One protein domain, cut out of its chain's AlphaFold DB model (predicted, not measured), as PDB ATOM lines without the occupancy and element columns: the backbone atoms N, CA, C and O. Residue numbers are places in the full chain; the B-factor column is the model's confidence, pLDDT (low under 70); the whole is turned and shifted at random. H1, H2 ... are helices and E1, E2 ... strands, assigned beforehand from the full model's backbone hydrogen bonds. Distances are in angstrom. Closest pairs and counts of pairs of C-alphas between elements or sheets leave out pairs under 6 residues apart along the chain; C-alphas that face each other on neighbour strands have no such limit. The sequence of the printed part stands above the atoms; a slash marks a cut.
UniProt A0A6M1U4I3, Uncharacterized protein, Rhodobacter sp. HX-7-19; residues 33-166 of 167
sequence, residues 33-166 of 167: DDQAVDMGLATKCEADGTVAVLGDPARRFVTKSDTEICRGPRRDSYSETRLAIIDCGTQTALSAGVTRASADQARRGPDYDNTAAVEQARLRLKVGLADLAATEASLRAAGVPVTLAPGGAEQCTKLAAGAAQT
ATOM      1  N   ASP A  33     203.833 152.402 131.800       61.97
ATOM      2  CA  ASP A  33     204.132 153.109 133.055       61.97
ATOM      3  C   ASP A  33     203.394 152.477 134.250       61.97
ATOM      4  O   ASP A  33     203.982 152.293 135.314       61.97
ATOM      5  N   ASP A  34     202.149 152.025 134.058       68.50
ATOM      6  CA  ASP A  34     201.390 151.306 135.092       68.50
ATOM      7  C   ASP A  34     202.010 149.933 135.429       68.50
ATOM      8  O   ASP A  34     202.086 149.554 136.594       68.50
ATOM      9  N   GLN A  35     202.560 149.213 134.443       65.88
ATOM     10  CA  GLN A  35     203.292 147.959 134.684       65.88
ATOM     11  C   GLN A  35     204.655 148.203 135.350       65.88
ATOM     12  O   GLN A  35     205.110 147.376 136.138       65.88
ATOM     13  N   ALA A  36     205.315 149.330 135.066       63.97
ATOM     14  CA  ALA A  36     206.535 149.731 135.760       63.97
ATOM     15  C   ALA A  36     206.241 150.069 137.229       63.97
ATOM     16  O   ALA A  36     207.045 149.747 138.103       63.97
ATOM     17  N   VAL A  37     205.082 150.666 137.514       69.25
ATOM     18  CA  VAL A  37     204.589 150.926 138.874       69.25
ATOM     19  C   VAL A  37     204.246 149.625 139.600       69.25
ATOM     20  O   VAL A  37     204.727 149.418 140.714       69.25
ATOM     21  N   ASP A  38     203.501 148.715 138.965       69.75
ATOM     22  CA  ASP A  38     203.128 147.416 139.545       69.75
ATOM     23  C   ASP A  38     204.348 146.515 139.816       69.75
ATOM     24  O   ASP A  38     204.386 145.795 140.814       69.75
ATOM     25  N   MET A  39     205.389 146.589 138.977       71.25
ATOM     26  CA  MET A  39     206.679 145.921 139.216       71.25
ATOM     27  C   MET A  39     207.599 146.669 140.202       71.25
ATOM     28  O   MET A  39     208.706 146.205 140.480       71.25
ATOM     29  N   GLY A  40     207.185 147.824 140.734       74.88
ATOM     30  CA  GLY A  40     207.978 148.628 141.673       74.88
ATOM     31  C   GLY A  40     209.218 149.297 141.061       74.88
ATOM     32  O   GLY A  40     210.133 149.680 141.791       74.88
ATOM     33  N   LEU A  41     209.268 149.435 139.735       72.88
ATOM     34  CA  LEU A  41     210.345 150.088 138.981       72.88
ATOM     35  C   LEU A  41     210.121 151.602 138.831       72.88
ATOM     36  O   LEU A  41     211.089 152.356 138.726       72.88
ATOM     37  N   ALA A  42     208.863 152.043 138.851       78.12
ATOM     38  CA  ALA A  42     208.453 153.442 138.774       78.12
ATOM     39  C   ALA A  42     207.513 153.816 139.932       78.12
ATOM     40  O   ALA A  42     206.944 152.949 140.596       78.12
ATOM     41  N   THR A  43     207.339 155.119 140.152       82.44
ATOM     42  CA  THR A  43     206.385 155.673 141.121       82.44
ATOM     43  C   THR A  43     205.390 156.550 140.378       82.44
ATOM     44  O   THR A  43     205.800 157.448 139.644       82.44
ATOM     45  N   LYS A  44     204.094 156.324 140.595       85.62
ATOM     46  CA  LYS A  44     203.004 157.125 140.027       85.62
ATOM     47  C   LYS A  44     202.107 157.614 141.152       85.62
ATOM     48  O   LYS A  44     201.705 156.829 142.007       85.62
ATOM     49  N   CYS A  45     201.822 158.910 141.139       88.62
ATOM     50  CA  CYS A  45     200.976 159.582 142.112       88.62
ATOM     51  C   CYS A  45     199.729 160.107 141.412       88.62
ATOM     52  O   CYS A  45     199.830 160.816 140.412       88.62
ATOM     53  N   GLU A  46     198.568 159.759 141.948       88.31
ATOM     54  CA  GLU A  46     197.273 160.275 141.518       88.31
ATOM     55  C   GLU A  46     196.681 161.072 142.682       88.31
ATOM     56  O   GLU A  46     196.811 160.673 143.841       88.31
ATOM     57  N   ALA A  47     196.077 162.222 142.382       84.81
ATOM     58  CA  ALA A  47     195.454 163.076 143.382       84.81
ATOM     59  C   ALA A  47     194.046 163.467 142.931       84.81
ATOM     60  O   ALA A  47     193.879 164.083 141.875       84.81
ATOM     61  N   ASP A  48     193.046 163.120 143.734       84.62
ATOM     62  CA  ASP A  48     191.652 163.500 143.540       84.62
ATOM     63  C   ASP A  48     191.219 164.520 144.600       84.62
ATOM     64  O   ASP A  48     191.718 164.537 145.725       84.62
ATOM     65  N   GLY A  49     190.324 165.430 144.216       85.44
ATOM     66  CA  GLY A  49     189.966 166.581 145.037       85.44
ATOM     67  C   GLY A  49     188.496 166.953 144.905       85.44
ATOM     68  O   GLY A  49     187.995 167.160 143.800       85.44
ATOM     69  N   THR A  50     187.808 167.092 146.036       86.81
ATOM     70  CA  THR A  50     186.400 167.514 146.103       86.81
ATOM     71  C   THR A  50     186.281 168.874 146.780       86.81
ATOM     72  O   THR A  50     186.958 169.142 147.770       86.81
ATOM     73  N   VAL A  51     185.431 169.756 146.245       89.12
ATOM     74  CA  VAL A  51     185.214 171.119 146.763       89.12
ATOM     75  C   VAL A  51     183.751 171.288 147.156       89.12
ATOM     76  O   VAL A  51     182.858 170.967 146.377       89.12
ATOM     77  N   ALA A  52     183.501 171.823 148.351       87.50
ATOM     78  CA  ALA A  52     182.163 172.087 148.874       87.50
ATOM     79  C   ALA A  52     182.142 173.357 149.738       87.50
ATOM     80  O   ALA A  52     183.127 173.677 150.402       87.50
ATOM     81  N   VAL A  53     181.007 174.059 149.786       87.75
ATOM     82  CA  VAL A  53     180.787 175.129 150.778       87.75
ATOM     83  C   VAL A  53     180.732 174.496 152.168       87.75
ATOM     84  O   VAL A  53     180.071 173.471 152.346       87.75
ATOM     85  N   LEU A  54     181.366 175.107 153.171       87.12
ATOM     86  CA  LEU A  54     181.286 174.618 154.553       87.12
ATOM     87  C   LEU A  54     179.837 174.650 155.080       87.12
ATOM     88  O   LEU A  54     179.409 173.773 155.837       87.12
ATOM     89  N   GLY A  55     179.070 175.646 154.632       80.25
ATOM     90  CA  GLY A  55     177.699 175.899 155.062       80.25
ATOM     91  C   GLY A  55     177.643 176.641 156.394       80.25
ATOM     92  O   GLY A  55     176.763 176.358 157.202       80.25
ATOM     93  N   ASP A  56     178.606 177.534 156.630       81.25
ATOM     94  CA  ASP A  56     178.596 178.467 157.752       81.25
ATOM     95  C   ASP A  56     177.517 179.559 157.573       81.25
ATOM     96  O   ASP A  56     177.114 179.829 156.437       81.25
ATOM     97  N   PRO A  57     177.047 180.218 158.655       75.44
ATOM     98  CA  PRO A  57     176.004 181.244 158.577       75.44
ATOM     99  C   PRO A  57     176.312 182.403 157.621       75.44
ATOM    100  O   PRO A  57     175.391 182.959 157.029       75.44
ATOM    101  N   ALA A  58     177.591 182.754 157.448       78.00
ATOM    102  CA  ALA A  58     178.033 183.813 156.542       78.00
ATOM    103  C   ALA A  58     178.351 183.307 155.119       78.00
ATOM    104  O   ALA A  58     178.647 184.116 154.242       78.00
ATOM    105  N   ARG A  59     178.308 181.984 154.888       81.38
ATOM    106  CA  ARG A  59     178.783 181.284 153.678       81.38
ATOM    107  C   ARG A  59     180.189 181.720 153.235       81.38
ATOM    108  O   ARG A  59     180.484 181.773 152.042       81.38
ATOM    109  N   ARG A  60     181.047 182.048 154.203       86.88
ATOM    110  CA  ARG A  60     182.396 182.597 154.006       86.88
ATOM    111  C   ARG A  60     183.433 181.523 153.681       86.88
ATOM    112  O   ARG A  60     184.448 181.842 153.059       86.88
ATOM    113  N   PHE A  61     183.200 180.280 154.107       90.81
ATOM    114  CA  PHE A  61     184.206 179.223 154.047       90.81
ATOM    115  C   PHE A  61     183.903 178.155 152.994       90.81
ATOM    116  O   PHE A  61     182.783 177.650 152.861       90.81
ATOM    117  N   VAL A  62     184.955 177.745 152.289       91.94
ATOM    118  CA  VAL A  62     184.943 176.649 151.317       91.94
ATOM    119  C   VAL A  62     185.904 175.569 151.792       91.94
ATOM    120  O   VAL A  62     187.033 175.854 152.172       91.94
ATOM    121  N   THR A  63     185.467 174.317 151.776       92.62
ATOM    122  CA  THR A  63     186.317 173.160 152.066       92.62
ATOM    123  C   THR A  63     186.740 172.468 150.780       92.62
ATOM    124  O   THR A  63     185.894 172.208 149.924       92.62
ATOM    125  N   LYS A  64     188.025 172.127 150.669       93.31
ATOM    126  CA  LYS A  64     188.574 171.240 149.638       93.31
ATOM    127  C   LYS A  64     189.209 170.030 150.319       93.31
ATOM    128  O   LYS A  64     190.120 170.208 151.119       93.31
ATOM    129  N   SER A  65     188.707 168.831 150.046       92.69
ATOM    130  CA  SER A  65     189.317 167.581 150.508       92.69
ATOM    131  C   SER A  65     190.099 166.982 149.352       92.69
ATOM    132  O   SER A  65     189.492 166.678 148.328       92.69
ATOM    133  N   ASP A  66     191.404 166.817 149.529       93.19
ATOM    134  CA  ASP A  66     192.312 166.214 148.554       93.19
ATOM    135  C   ASP A  66     192.849 164.893 149.101       93.19
ATOM    136  O   ASP A  66     193.332 164.856 150.233       93.19
ATOM    137  N   THR A  67     192.808 163.834 148.302       93.06
ATOM    138  CA  THR A  67     193.477 162.565 148.599       93.06
ATOM    139  C   THR A  67     194.566 162.340 147.559       93.06
ATOM    140  O   THR A  67     194.327 162.445 146.363       93.06
ATOM    141  N   GLU A  68     195.786 162.071 148.017       94.00
ATOM    142  CA  GLU A  68     196.936 161.738 147.181       94.00
ATOM    143  C   GLU A  68     197.311 160.274 147.422       94.00
ATOM    144  O   GLU A  68     197.555 159.872 148.560       94.00
ATOM    145  N   ILE A  69     197.372 159.479 146.353       92.19
ATOM    146  CA  ILE A  69     197.760 158.068 146.388       92.19
ATOM    147  C   ILE A  69     198.961 157.877 145.466       92.19
ATOM    148  O   ILE A  69     198.841 157.958 144.244       92.19
ATOM    149  N   CYS A  70     200.114 157.558 146.047       91.38
ATOM    150  CA  CYS A  70     201.308 157.174 145.307       91.38
ATOM    151  C   CYS A  70     201.525 155.662 145.382       91.38
ATOM    152  O   CYS A  70     201.623 155.077 146.463       91.38
ATOM    153  N   ARG A  71     201.637 155.033 144.214       88.75
ATOM    154  CA  ARG A  71     201.944 153.610 144.028       88.75
ATOM    155  C   ARG A  71     203.337 153.453 143.424       88.75
ATOM    156  O   ARG A  71     203.836 154.371 142.775       88.75
ATOM    157  N   GLY A  72     203.955 152.295 143.637       86.25
ATOM    158  CA  GLY A  72     205.316 151.998 143.193       86.25
ATOM    159  C   GLY A  72     206.103 151.235 144.261       86.25
ATOM    160  O   GLY A  72     205.495 150.574 145.110       86.25
ATOM    161  N   PRO A  73     207.447 151.315 144.271       86.50
ATOM    162  CA  PRO A  73     208.260 150.646 145.280       86.50
ATOM    163  C   PRO A  73     207.960 151.153 146.695       86.50
ATOM    164  O   PRO A  73     207.718 152.338 146.920       86.50
ATOM    165  N   ARG A  74     208.081 150.252 147.680       85.12
ATOM    166  CA  ARG A  74     207.713 150.467 149.096       85.12
ATOM    167  C   ARG A  74     208.216 151.784 149.711       85.12
ATOM    168  O   ARG A  74     207.513 152.395 150.505       85.12
ATOM    169  N   ARG A  75     209.425 152.221 149.340       86.19
ATOM    170  CA  ARG A  75     210.058 153.474 149.804       86.19
ATOM    171  C   ARG A  75     209.324 154.754 149.373       86.19
ATOM    172  O   ARG A  75     209.593 155.822 149.920       86.19
ATOM    173  N   ASP A  76     208.488 154.666 148.340       84.69
ATOM    174  CA  ASP A  76     207.829 155.790 147.669       84.69
ATOM    175  C   ASP A  76     206.292 155.718 147.773       84.69
ATOM    176  O   ASP A  76     205.642 156.746 147.599       84.69
ATOM    177  N   SER A  77     205.713 154.552 148.091       89.44
ATOM    178  CA  SER A  77     204.261 154.322 148.133       89.44
ATOM    179  C   SER A  77     203.583 154.795 149.429       89.44
ATOM    180  O   SER A  77     203.985 154.387 150.524       89.44
ATOM    181  N   TYR A  78     202.517 155.592 149.303       93.62
ATOM    182  CA  TYR A  78     201.694 156.093 150.412       93.62
ATOM    183  C   TYR A  78     200.291 156.510 149.946       93.62
ATOM    184  O   TYR A  78     200.043 156.676 148.753       93.62
ATOM    185  N   SER A  79     199.399 156.723 150.910       94.69
ATOM    186  CA  SER A  79     198.138 157.450 150.762       94.69
ATOM    187  C   SER A  79     198.090 158.570 151.804       94.69
ATOM    188  O   SER A  79     198.479 158.348 152.954       94.69
ATOM    189  N   GLU A  80     197.650 159.769 151.430       95.31
ATOM    190  CA  GLU A  80     197.455 160.891 152.352       95.31
ATOM    191  C   GLU A  80     196.216 161.706 151.975       95.31
ATOM    192  O   GLU A  80     196.092 162.161 150.840       95.31
ATOM    193  N   THR A  81     195.324 161.945 152.938       96.38
ATOM    194  CA  THR A  81     194.162 162.827 152.773       96.38
ATOM    195  C   THR A  81     194.385 164.129 153.535       96.38
ATOM    196  O   THR A  81     194.744 164.123 154.715       96.38
ATOM    197  N   ARG A  82     194.137 165.265 152.880       96.19
ATOM    198  CA  ARG A  82     194.225 166.614 153.452       96.19
ATOM    199  C   ARG A  82     192.907 167.361 153.277       96.19
ATOM    200  O   ARG A  82     192.278 167.285 152.225       96.19
ATOM    201  N   LEU A  83     192.523 168.136 154.287       96.06
ATOM    202  CA  LEU A  83     191.396 169.061 154.231       96.06
ATOM    203  C   LEU A  83     191.924 170.496 154.247       96.06
ATOM    204  O   LEU A  83     192.488 170.937 155.245       96.06
ATOM    205  N   ALA A  84     191.697 171.240 153.169       95.12
ATOM    206  CA  ALA A  84     191.885 172.681 153.131       95.12
ATOM    207  C   ALA A  84     190.577 173.404 153.476       95.12
ATOM    208  O   ALA A  84     189.551 173.210 152.821       95.12
ATOM    209  N   ILE A  85     190.626 174.268 154.486       94.88
ATOM    210  CA  ILE A  85     189.581 175.231 154.833       94.88
ATOM    211  C   ILE A  85     190.006 176.586 154.267       94.88
ATOM    212  O   ILE A  85     190.991 177.173 154.707       94.88
ATOM    213  N   ILE A  86     189.273 177.067 153.271       94.44
ATOM    214  CA  ILE A  86     189.527 178.312 152.550       94.44
ATOM    215  C   ILE A  86     188.580 179.385 153.080       94.44
ATOM    216  O   ILE A  86     187.362 179.216 153.048       94.44
ATOM    217  N   ASP A  87     189.143 180.506 153.515       92.44
ATOM    218  CA  ASP A  87     188.411 181.727 153.833       92.44
ATOM    219  C   ASP A  87     188.338 182.628 152.595       92.44
ATOM    220  O   ASP A  87     189.353 183.154 152.132       92.44
ATOM    221  N   CYS A  88     187.134 182.822 152.055       89.75
ATOM    222  CA  CYS A  88     186.938 183.630 150.853       89.75
ATOM    223  C   CYS A  88     186.994 185.146 151.092       89.75
ATOM    224  O   CYS A  88     187.096 185.897 150.123       89.75
ATOM    225  N   GLY A  89     186.949 185.604 152.347       88.19
ATOM    226  CA  GLY A  89     187.120 187.014 152.699       88.19
ATOM    227  C   GLY A  89     188.590 187.434 152.752       88.19
ATOM    228  O   GLY A  89     188.929 188.528 152.311       88.19
ATOM    229  N   THR A  90     189.466 186.564 153.260       89.75
ATOM    230  CA  THR A  90     190.913 186.834 153.401       89.75
ATOM    231  C   THR A  90     191.786 186.149 152.350       89.75
ATOM    232  O   THR A  90     192.976 186.441 152.288       89.75
ATOM    233  N   GLN A  91     191.224 185.255 151.528       90.81
ATOM    234  CA  GLN A  91     191.958 184.433 150.551       90.81
ATOM    235  C   GLN A  91     193.103 183.641 151.203       90.81
ATOM    236  O   GLN A  91     194.228 183.578 150.702       90.81
ATOM    237  N   THR A  92     192.806 183.038 152.355       92.75
ATOM    238  CA  THR A  92     193.730 182.196 153.125       92.75
ATOM    239  C   THR A  92     193.198 180.774 153.217       92.75
ATOM    240  O   THR A  92     192.030 180.568 153.547       92.75
ATOM    241  N   ALA A  93     194.066 179.796 152.978       94.56
ATOM    242  CA  ALA A  93     193.780 178.376 153.112       94.56
ATOM    243  C   ALA A  93     194.524 177.791 154.322       94.56
ATOM    244  O   ALA A  93     195.753 177.859 154.401       94.56
ATOM    245  N   LEU A  94     193.772 177.188 155.241       96.38
ATOM    246  CA  LEU A  94     194.271 176.339 156.318       96.38
ATOM    247  C   LEU A  94     194.190 174.880 155.859       96.38
ATOM    248  O   LEU A  94     193.100 174.316 155.806       96.38
ATOM    249  N   SER A  95     195.320 174.274 155.511       96.31
ATOM    250  CA  SER A  95     195.417 172.860 155.138       96.31
ATOM    251  C   SER A  95     195.752 172.010 156.360       96.31
ATOM    252  O   SER A  95     196.750 172.272 157.025       96.31
ATOM    253  N   ALA A  96     194.960 170.972 156.625       97.06
ATOM    254  CA  ALA A  96     195.150 170.010 157.708       97.06
ATOM    255  C   ALA A  96     195.323 168.584 157.163       97.06
ATOM    256  O   ALA A  96     194.528 168.140 156.334       97.06
ATOM    257  N   GLY A  97     196.334 167.851 157.638       96.25
ATOM    258  CA  GLY A  97     196.496 166.426 157.330       96.25
ATOM    259  C   GLY A  97     195.488 165.579 158.105       96.25
ATOM    260  O   GLY A  97     195.562 165.493 159.332       96.25
ATOM    261  N   VAL A  98     194.554 164.955 157.388       97.25
ATOM    262  CA  VAL A  98     193.469 164.144 157.954       97.25
ATOM    263  C   VAL A  98     193.964 162.730 158.222       97.25
ATOM    264  O   VAL A  98     193.955 162.297 159.367       97.25
ATOM    265  N   THR A  99     194.464 162.041 157.200       97.25
ATOM    266  CA  THR A  99     195.014 160.685 157.326       97.25
ATOM    267  C   THR A  99     196.307 160.557 156.533       97.25
ATOM    268  O   THR A  99     196.471 161.203 155.496       97.25
ATOM    269  N   ARG A 100     197.222 159.703 156.995       95.88
ATOM    270  CA  ARG A 100     198.378 159.233 156.220       95.88
ATOM    271  C   ARG A 100     198.620 157.758 156.507       95.88
ATOM    272  O   ARG A 100     198.656 157.365 157.669       95.88
ATOM    273  N   ALA A 101     198.847 156.989 155.446       95.50
ATOM    274  CA  ALA A 101     199.345 155.620 155.486       95.50
ATOM    275  C   ALA A 101     200.544 155.483 154.532       95.50
ATOM    276  O   ALA A 101     200.392 155.639 153.321       95.50
ATOM    277  N   SER A 102     201.736 155.200 155.054       92.81
ATOM    278  CA  SER A 102     202.985 155.064 154.300       92.81
ATOM    279  C   SER A 102     203.547 153.654 154.436       92.81
ATOM    280  O   SER A 102     203.686 153.126 155.538       92.81
ATOM    281  N   ALA A 103     203.971 153.048 153.325       91.06
ATOM    282  CA  ALA A 103     204.645 151.750 153.397       91.06
ATOM    283  C   ALA A 103     206.095 151.859 153.934       91.06
ATOM    284  O   ALA A 103     206.682 150.851 154.347       91.06
ATOM    285  N   ASP A 104     206.642 153.080 153.975       91.38
ATOM    286  CA  ASP A 104     207.909 153.461 154.606       91.38
ATOM    287  C   ASP A 104     207.697 154.687 155.521       91.38
ATOM    288  O   ASP A 104     207.794 155.850 155.111       91.38
ATOM    289  N   GLN A 105     207.365 154.418 156.786       90.62
ATOM    290  CA  GLN A 105     207.229 155.443 157.829       90.62
ATOM    291  C   GLN A 105     208.586 156.012 158.280       90.62
ATOM    292  O   GLN A 105     208.650 157.145 158.751       90.62
ATOM    293  N   ALA A 106     209.691 155.275 158.112       89.62
ATOM    294  CA  ALA A 106     211.018 155.765 158.493       89.62
ATOM    295  C   ALA A 106     211.435 156.969 157.631       89.62
ATOM    296  O   ALA A 106     212.109 157.877 158.114       89.62
ATOM    297  N   ARG A 107     210.984 157.002 156.369       87.00
ATOM    298  CA  ARG A 107     211.232 158.106 155.434       87.00
ATOM    299  C   ARG A 107     210.156 159.197 155.430       87.00
ATOM    300  O   ARG A 107     210.497 160.360 155.223       87.00
ATOM    301  N   ARG A 108     208.872 158.858 155.621       86.25
ATOM    302  CA  ARG A 108     207.742 159.822 155.558       86.25
ATOM    303  C   ARG A 108     207.202 160.286 156.917       86.25
ATOM    304  O   ARG A 108     206.279 161.103 156.955       86.25
ATOM    305  N   GLY A 109     207.793 159.816 158.013       89.31
ATOM    306  CA  GLY A 109     207.272 160.005 159.365       89.31
ATOM    307  C   GLY A 109     206.162 159.000 159.704       89.31
ATOM    308  O   GLY A 109     205.754 158.219 158.841       89.31
ATOM    309  N   PRO A 110     205.684 159.005 160.960       91.88
ATOM    310  CA  PRO A 110     204.632 158.101 161.405       91.88
ATOM    311  C   PRO A 110     203.316 158.350 160.662       91.88
ATOM    312  O   PRO A 110     202.994 159.480 160.279       91.88
ATOM    313  N   ASP A 111     202.547 157.276 160.515       95.06
ATOM    314  CA  ASP A 111     201.169 157.323 160.038       95.06
ATOM    315  C   ASP A 111     200.248 157.958 161.087       95.06
ATOM    316  O   ASP A 111     200.540 157.939 162.288       95.06
ATOM    317  N   TYR A 112     199.136 158.535 160.638       96.56
ATOM    318  CA  TYR A 112     198.189 159.229 161.509       96.56
ATOM    319  C   TYR A 112     196.753 159.151 160.985       96.56
ATOM    320  O   TYR A 112     196.520 159.089 159.778       96.56
ATOM    321  N   ASP A 113     195.796 159.224 161.911       97.19
ATOM    322  CA  ASP A 113     194.379 159.462 161.640       97.19
ATOM    323  C   ASP A 113     193.861 160.539 162.603       97.19
ATOM    324  O   ASP A 113     193.688 160.320 163.801       97.19
ATOM    325  N   ASN A 114     193.644 161.727 162.050       97.62
ATOM    326  CA  ASN A 114     193.159 162.922 162.727       97.62
ATOM    327  C   ASN A 114     191.680 163.205 162.411       97.62
ATOM    328  O   ASN A 114     191.188 164.284 162.750       97.62
ATOM    329  N   THR A 115     190.964 162.278 161.756       96.56
ATOM    330  CA  THR A 115     189.612 162.501 161.208       96.56
ATOM    331  C   THR A 115     188.656 163.093 162.243       96.56
ATOM    332  O   THR A 115     187.974 164.079 161.964       96.56
ATOM    333  N   ALA A 116     188.657 162.561 163.470       96.62
ATOM    334  CA  ALA A 116     187.798 163.050 164.549       96.62
ATOM    335  C   ALA A 116     188.117 164.502 164.962       96.62
ATOM    336  O   ALA A 116     187.202 165.311 165.119       96.62
ATOM    337  N   ALA A 117     189.400 164.852 165.100       96.38
ATOM    338  CA  ALA A 117     189.830 166.200 165.479       96.38
ATOM    339  C   ALA A 117     189.550 167.222 164.363       96.38
ATOM    340  O   ALA A 117     189.079 168.330 164.637       96.38
ATOM    341  N   VAL A 118     189.786 166.836 163.105       96.88
ATOM    342  CA  VAL A 118     189.535 167.681 161.930       96.88
ATOM    343  C   VAL A 118     188.041 167.939 161.741       96.88
ATOM    344  O   VAL A 118     187.644 169.098 161.623       96.88
ATOM    345  N   GLU A 119     187.192 166.908 161.785       96.00
ATOM    346  CA  GLU A 119     185.742 167.090 161.655       96.00
ATOM    347  C   GLU A 119     185.142 167.852 162.847       96.00
ATOM    348  O   GLU A 119     184.286 168.714 162.649       96.00
ATOM    349  N   GLN A 120     185.632 167.644 164.076       96.25
ATOM    350  CA  GLN A 120     185.205 168.448 165.227       96.25
ATOM    351  C   GLN A 120     185.535 169.938 165.036       96.25
ATOM    352  O   GLN A 120     184.682 170.795 165.280       96.25
ATOM    353  N   ALA A 121     186.750 170.265 164.585       95.00
ATOM    354  CA  ALA A 121     187.162 171.646 164.336       95.00
ATOM    355  C   ALA A 121     186.354 172.279 163.184       95.00
ATOM    356  O   ALA A 121     185.815 173.380 163.328       95.00
ATOM    357  N   ARG A 122     186.169 171.537 162.083       94.12
ATOM    358  CA  ARG A 122     185.334 171.911 160.931       94.12
ATOM    359  C   ARG A 122     183.881 172.183 161.328       94.12
ATOM    360  O   ARG A 122     183.306 173.175 160.882       94.12
ATOM    361  N   LEU A 123     183.289 171.345 162.182       94.31
ATOM    362  CA  LEU A 123     181.929 171.538 162.693       94.31
ATOM    363  C   LEU A 123     181.821 172.808 163.542       94.31
ATOM    364  O   LEU A 123     180.884 173.578 163.345       94.31
ATOM    365  N   ARG A 124     182.784 173.071 164.438       94.00
ATOM    366  CA  ARG A 124     182.806 174.297 165.258       94.00
ATOM    367  C   ARG A 124     182.886 175.560 164.405       94.00
ATOM    368  O   ARG A 124     182.137 176.498 164.668       94.00
ATOM    369  N   LEU A 125     183.730 175.563 163.371       93.00
ATOM    370  CA  LEU A 125     183.801 176.651 162.395       93.00
ATOM    371  C   LEU A 125     182.472 176.807 161.636       93.00
ATOM    372  O   LEU A 125     181.940 177.910 161.536       93.00
ATOM    373  N   LYS A 126     181.881 175.694 161.178       92.12
ATOM    374  CA  LYS A 126     180.587 175.685 160.480       92.12
ATOM    375  C   LYS A 126     179.459 176.295 161.311       92.12
ATOM    376  O   LYS A 126     178.627 176.993 160.754       92.12
ATOM    377  N   VAL A 127     179.400 176.052 162.620       92.69
ATOM    378  CA  VAL A 127     178.358 176.646 163.481       92.69
ATOM    379  C   VAL A 127     178.738 178.016 164.064       92.69
ATOM    380  O   VAL A 127     178.007 178.542 164.895       92.69
ATOM    381  N   GLY A 128     179.864 178.608 163.647       89.00
ATOM    382  CA  GLY A 128     180.319 179.920 164.127       89.00
ATOM    383  C   GLY A 128     180.847 179.935 165.570       89.00
ATOM    384  O   GLY A 128     180.947 181.001 166.168       89.00
ATOM    385  N   LEU A 129     181.192 178.773 166.140       89.75
ATOM    386  CA  LEU A 129     181.781 178.632 167.485       89.75
ATOM    387  C   LEU A 129     183.316 178.770 167.504       89.75
ATOM    388  O   LEU A 129     183.942 178.609 168.556       89.75
ATOM    389  N   ALA A 130     183.929 178.987 166.343       91.31
ATOM    390  CA  ALA A 130     185.351 179.244 166.153       91.31
ATOM    391  C   ALA A 130     185.543 180.066 164.869       91.31
ATOM    392  O   ALA A 130     184.722 179.976 163.958       91.31
ATOM    393  N   ASP A 131     186.635 180.823 164.787       91.19
ATOM    394  CA  ASP A 131     187.147 181.387 163.538       91.19
ATOM    395  C   ASP A 131     188.299 180.523 162.982       91.19
ATOM    396  O   ASP A 131     188.631 179.466 163.534       91.19
ATOM    397  N   LEU A 132     188.911 180.944 161.870       91.25
ATOM    398  CA  LEU A 132     190.000 180.194 161.236       91.25
ATOM    399  C   LEU A 132     191.242 180.082 162.143       91.25
ATOM    400  O   LEU A 132     191.870 179.026 162.178       91.25
ATOM    401  N   ALA A 133     191.558 181.121 162.923       93.06
ATOM    402  CA  ALA A 133     192.728 181.151 163.804       93.06
ATOM    403  C   ALA A 133     192.545 180.247 165.036       93.06
ATOM    404  O   ALA A 133     193.448 179.497 165.407       93.06
ATOM    405  N   ALA A 134     191.353 180.248 165.639       94.62
ATOM    406  CA  ALA A 134     190.981 179.324 166.705       94.62
ATOM    407  C   ALA A 134     190.930 177.869 166.205       94.62
ATOM    408  O   ALA A 134     191.334 176.953 166.923       94.62
ATOM    409  N   THR A 135     190.485 177.655 164.962       95.44
ATOM    410  CA  THR A 135     190.502 176.343 164.291       95.44
ATOM    411  C   THR A 135     191.941 175.844 164.115       95.44
ATOM    412  O   THR A 135     192.266 174.739 164.543       95.44
ATOM    413  N   GLU A 136     192.829 176.676 163.571       97.06
ATOM    414  CA  GLU A 136     194.262 176.396 163.407       97.06
ATOM    415  C   GLU A 136     194.954 176.081 164.743       97.06
ATOM    416  O   GLU A 136     195.668 175.080 164.855       97.06
ATOM    417  N   ALA A 137     194.713 176.895 165.776       96.44
ATOM    418  CA  ALA A 137     195.270 176.688 167.110       96.44
ATOM    419  C   ALA A 137     194.776 175.378 167.749       96.44
ATOM    420  O   ALA A 137     195.579 174.625 168.303       96.44
ATOM    421  N   SER A 138     193.479 175.069 167.627       96.19
ATOM    422  CA  SER A 138     192.894 173.821 168.133       96.19
ATOM    423  C   SER A 138     193.468 172.589 167.432       96.19
ATOM    424  O   SER A 138     193.714 171.577 168.087       96.19
ATOM    425  N   LEU A 139     193.696 172.661 166.118       97.50
ATOM    426  CA  LEU A 139     194.279 171.562 165.346       97.50
ATOM    427  C   LEU A 139     195.755 171.340 165.707       97.50
ATOM    428  O   LEU A 139     196.143 170.200 165.959       97.50
ATOM    429  N   ARG A 140     196.557 172.409 165.852       96.88
ATOM    430  CA  ARG A 140     197.937 172.291 166.368       96.88
ATOM    431  C   ARG A 140     197.990 171.687 167.768       96.88
ATOM    432  O   ARG A 140     198.827 170.828 168.019       96.88
ATOM    433  N   ALA A 141     197.104 172.113 168.669       96.25
ATOM    434  CA  ALA A 141     197.040 171.586 170.033       96.25
ATOM    435  C   ALA A 141     196.674 170.090 170.075       96.25
ATOM    436  O   ALA A 141     197.132 169.375 170.961       96.25
ATOM    437  N   ALA A 142     195.905 169.608 169.094       95.00
ATOM    438  CA  ALA A 142     195.592 168.193 168.901       95.00
ATOM    439  C   ALA A 142     196.692 167.399 168.155       95.00
ATOM    440  O   ALA A 142     196.497 166.222 167.870       95.00
ATOM    441  N   GLY A 143     197.833 168.017 167.821       95.19
ATOM    442  CA  GLY A 143     198.933 167.372 167.092       95.19
ATOM    443  C   GLY A 143     198.704 167.214 165.585       95.19
ATOM    444  O   GLY A 143     199.517 166.584 164.908       95.19
ATOM    445  N   VAL A 144     197.632 167.793 165.036       96.69
ATOM    446  CA  VAL A 144     197.311 167.705 163.606       96.69
ATOM    447  C   VAL A 144     198.323 168.538 162.805       96.69
ATOM    448  O   VAL A 144     198.516 169.720 163.111       96.69
ATOM    449  N   PRO A 145     198.960 167.982 161.755       94.75
ATOM    450  CA  PRO A 145     199.856 168.747 160.902       94.75
ATOM    451  C   PRO A 145     199.037 169.759 160.096       94.75
ATOM    452  O   PRO A 145     198.234 169.379 159.240       94.75
ATOM    453  N   VAL A 146     199.237 171.050 160.379       96.56
ATOM    454  CA  VAL A 146     198.539 172.151 159.704       96.56
ATOM    455  C   VAL A 146     199.487 173.181 159.104       96.56
ATOM    456  O   VAL A 146     200.488 173.567 159.713       96.56
ATOM    457  N   THR A 147     199.121 173.684 157.928       95.56
ATOM    458  CA  THR A 147     199.777 174.802 157.246       95.56
ATOM    459  C   THR A 147     198.747 175.872 156.895       95.56
ATOM    460  O   THR A 147     197.675 175.568 156.378       95.56
ATOM    461  N   LEU A 148     199.071 177.135 157.179       95.00
ATOM    462  CA  LEU A 148     198.294 178.293 156.744       95.00
ATOM    463  C   LEU A 148     199.061 178.987 155.614       95.00
ATOM    464  O   LEU A 148     200.244 179.291 155.776       95.00
ATOM    465  N   ALA A 149     198.405 179.234 154.484       93.88
ATOM    466  CA  ALA A 149     198.997 179.925 153.341       93.88
ATOM    467  C   ALA A 149     197.963 180.805 152.612       93.88
ATOM    468  O   ALA A 149     196.767 180.508 152.660       93.88
ATOM    469  N   PRO A 150     198.386 181.862 151.895       92.06
ATOM    470  CA  PRO A 150     197.534 182.527 150.910       92.06
ATOM    471  C   PRO A 150     197.086 181.533 149.828       92.06
ATOM    472  O   PRO A 150     197.889 180.731 149.351       92.06
ATOM    473  N   GLY A 151     195.817 181.576 149.425       88.12
ATOM    474  CA  GLY A 151     195.278 180.673 148.410       88.12
ATOM    475  C   GLY A 151     193.755 180.560 148.414       88.12
ATOM    476  O   GLY A 151     193.052 181.220 149.172       88.12
ATOM    477  N   GLY A 152     193.230 179.701 147.538       81.06
ATOM    478  CA  GLY A 152     191.798 179.386 147.487       81.06
ATOM    479  C   GLY A 152     190.917 180.350 146.674       81.06
ATOM    480  O   GLY A 152     189.719 180.111 146.520       81.06
ATOM    481  N   ALA A 153     191.492 181.422 146.115       82.44
ATOM    482  CA  ALA A 153     190.758 182.445 145.364       82.44
ATOM    483  C   ALA A 153     189.988 181.887 144.146       82.44
ATOM    484  O   ALA A 153     188.879 182.339 143.851       82.44
ATOM    485  N   GLU A 154     190.516 180.863 143.466       85.12
ATOM    486  CA  GLU A 154     189.804 180.189 142.372       85.12
ATOM    487  C   GLU A 154     188.549 179.455 142.850       85.12
ATOM    488  O   GLU A 154     187.520 179.465 142.184       85.12
ATOM    489  N   GLN A 155     188.633 178.780 143.995       85.38
ATOM    490  CA  GLN A 155     187.540 177.996 144.559       85.38
ATOM    491  C   GLN A 155     186.415 178.937 145.004       85.38
ATOM    492  O   GLN A 155     185.252 178.687 144.699       85.38
ATOM    493  N   CYS A 156     186.775 180.064 145.621       85.25
ATOM    494  CA  CYS A 156     185.848 181.130 145.992       85.25
ATOM    495  C   CYS A 156     185.171 181.787 144.778       85.25
ATOM    496  O   CYS A 156     183.956 181.973 144.780       85.25
ATOM    497  N   THR A 157     185.920 182.097 143.714       81.00
ATOM    498  CA  THR A 157     185.355 182.709 142.495       81.00
ATOM    499  C   THR A 157     184.479 181.738 141.700       81.00
ATOM    500  O   THR A 157     183.395 182.131 141.272       81.00
ATOM    501  N   LYS A 158     184.865 180.458 141.577       76.44
ATOM    502  CA  LYS A 158     184.028 179.398 140.978       76.44
ATOM    503  C   LYS A 158     182.691 179.245 141.718       76.44
ATOM    504  O   LYS A 158     181.651 179.114 141.079       76.44
ATOM    505  N   LEU A 159     182.697 179.327 143.052       70.19
ATOM    506  CA  LEU A 159     181.474 179.257 143.861       70.19
ATOM    507  C   LEU A 159     180.603 180.516 143.774       70.19
ATOM    508  O   LEU A 159     179.385 180.398 143.652       70.19
ATOM    509  N   ALA A 160     181.209 181.706 143.766       61.88
ATOM    510  CA  ALA A 160     180.488 182.957 143.537       61.88
ATOM    511  C   ALA A 160     179.814 182.983 142.150       61.88
ATOM    512  O   ALA A 160     178.658 183.389 142.035       61.88
ATOM    513  N   ALA A 161     180.496 182.483 141.113       60.41
ATOM    514  CA  ALA A 161     179.935 182.355 139.769       60.41
ATOM    515  C   ALA A 161     178.760 181.360 139.713       60.41
ATOM    516  O   ALA A 161     177.736 181.666 139.106       60.41
ATOM    517  N   GLY A 162     178.863 180.211 140.393       59.56
ATOM    518  CA  GLY A 162     177.761 179.248 140.495       59.56
ATOM    519  C   GLY A 162     176.524 179.816 141.201       59.56
ATOM    520  O   GLY A 162     175.406 179.594 140.747       59.56
ATOM    521  N   ALA A 163     176.710 180.617 142.256       56.03
ATOM    522  CA  ALA A 163     175.611 181.293 142.952       56.03
ATOM    523  C   ALA A 163     174.941 182.400 142.110       56.03
ATOM    524  O   ALA A 163     173.750 182.673 142.281       56.03
ATOM    525  N   ALA A 164     175.681 183.024 141.187       50.12
ATOM    526  CA  ALA A 164     175.150 184.031 140.268       50.12
ATOM    527  C   ALA A 164     174.315 183.433 139.116       50.12
ATOM    528  O   ALA A 164     173.510 184.147 138.534       50.12
ATOM    529  N   GLN A 165     174.485 182.144 138.798       49.88
ATOM    530  CA  GLN A 165     173.736 181.442 137.740       49.88
ATOM    531  C   GLN A 165     172.417 180.814 138.222       49.88
ATOM    532  O   GLN A 165     171.668 180.265 137.417       49.88
ATOM    533  N   THR A 166     172.142 180.858 139.529       48.12
ATOM    534  CA  THR A 166     170.940 180.276 140.154       48.12
ATOM    535  C   THR A 166     169.918 181.322 140.622       48.12
ATOM    536  O   THR A 166     169.032 180.986 141.407       48.12
TER     537      THR A 166
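Overview. This is residues 33 to 166 of the 167 residues of an uncharacterized protein of Rhodobacter sp. HX-7-19 (UniProt A0A6M1U4I3). A twisted antiparallel sheet, with four long strands E1 to E4 and the short edge strand E5, is covered over part of one face by a helical hairpin, H3 and H4. The helices H1, H2 and H5 only graze the sheet, and residues 161 to 166, of which 161 to 164 belong to H5, stick out. The printed part has 134 residues, with five named helices and five named strands in the order H1 E1 E2 E3 E4 H2 H3 H4 E5 H5; the sheet runs E1 E2 E3 E4 E5. The class is mixed, helices and strands. The whole is only just compact, close to loose, with a radius of gyration of the C-alphas of 17.0 A and spans of 50 by 38 by 22 A.

Arrangement. E1 (residues 44 to 53), E2 (61 to 71), E3 (78 to 87) and E4 (92 to 102) form a meander, each strand the antiparallel neighbour of the one before. N 48 and O 67 are 3.0 A apart between E1 and E2, N 66 and O 82 2.9 A between E2 and E3, and N 83 and O 96 2.9 A between E3 and E4, each within hydrogen-bond range. E4 bends by 56 degrees at residue 99. E5 (residues 146 to 150) is antiparallel to E4 at 143 degrees, with N 95 and O 147 2.8 A apart, within hydrogen-bond range. H3 (residues 115 to 126) and H4 (residues 132 to 141) lie on the same face, making two layers, helices on one face of a sheet. H3 has a height over the sheet of 9.4 A and runs along the strands, at 11 degrees to E3 on the local plane. H4 has a height over the sheet of 9.6 A and runs along the strands, at 22 degrees to E4 on the local plane. H3 and H4 touch at a shallow tilt of 23 degrees, opposite ways; their closest C-alphas, of Ala 121 and Thr 135, are 5.8 A apart. H1 (residues 33 to 38), H2 (residues 105 to 108) and H5 (residues 153 to 164) only graze the sheet, H2 only just, with 5 pairs of C-alphas within 10 A. The closest C-alphas of H5 and E2, of Cys 156 and Val 62, are 7.0 A apart. In H1, H3, H4 and H5 every O i to N i+4 pair is within hydrogen-bond range; H2 is too short for one.

Along the chain. From first to last C-alpha, E1 measures 30.6 A, E2 32.7 A, E3 29.1 A, E4 28.7 A, H3 16.0 A, H4 14.2 A and H5 16.5 A. C-alpha 44, where E1 begins, is at (203.004, 157.125, 140.027), and C-alpha 164, where H5 ends, at (175.150, 184.031, 140.268).

Size, cuts and confidence. The C-alphas of Met 39 and Pro 57, the two farthest apart, are 50.6 A apart. The printed part has no cut, and no link is long. The mean pLDDT of the printed part is 87.6, with residues 33 to 38 and 160 to 166 under 70.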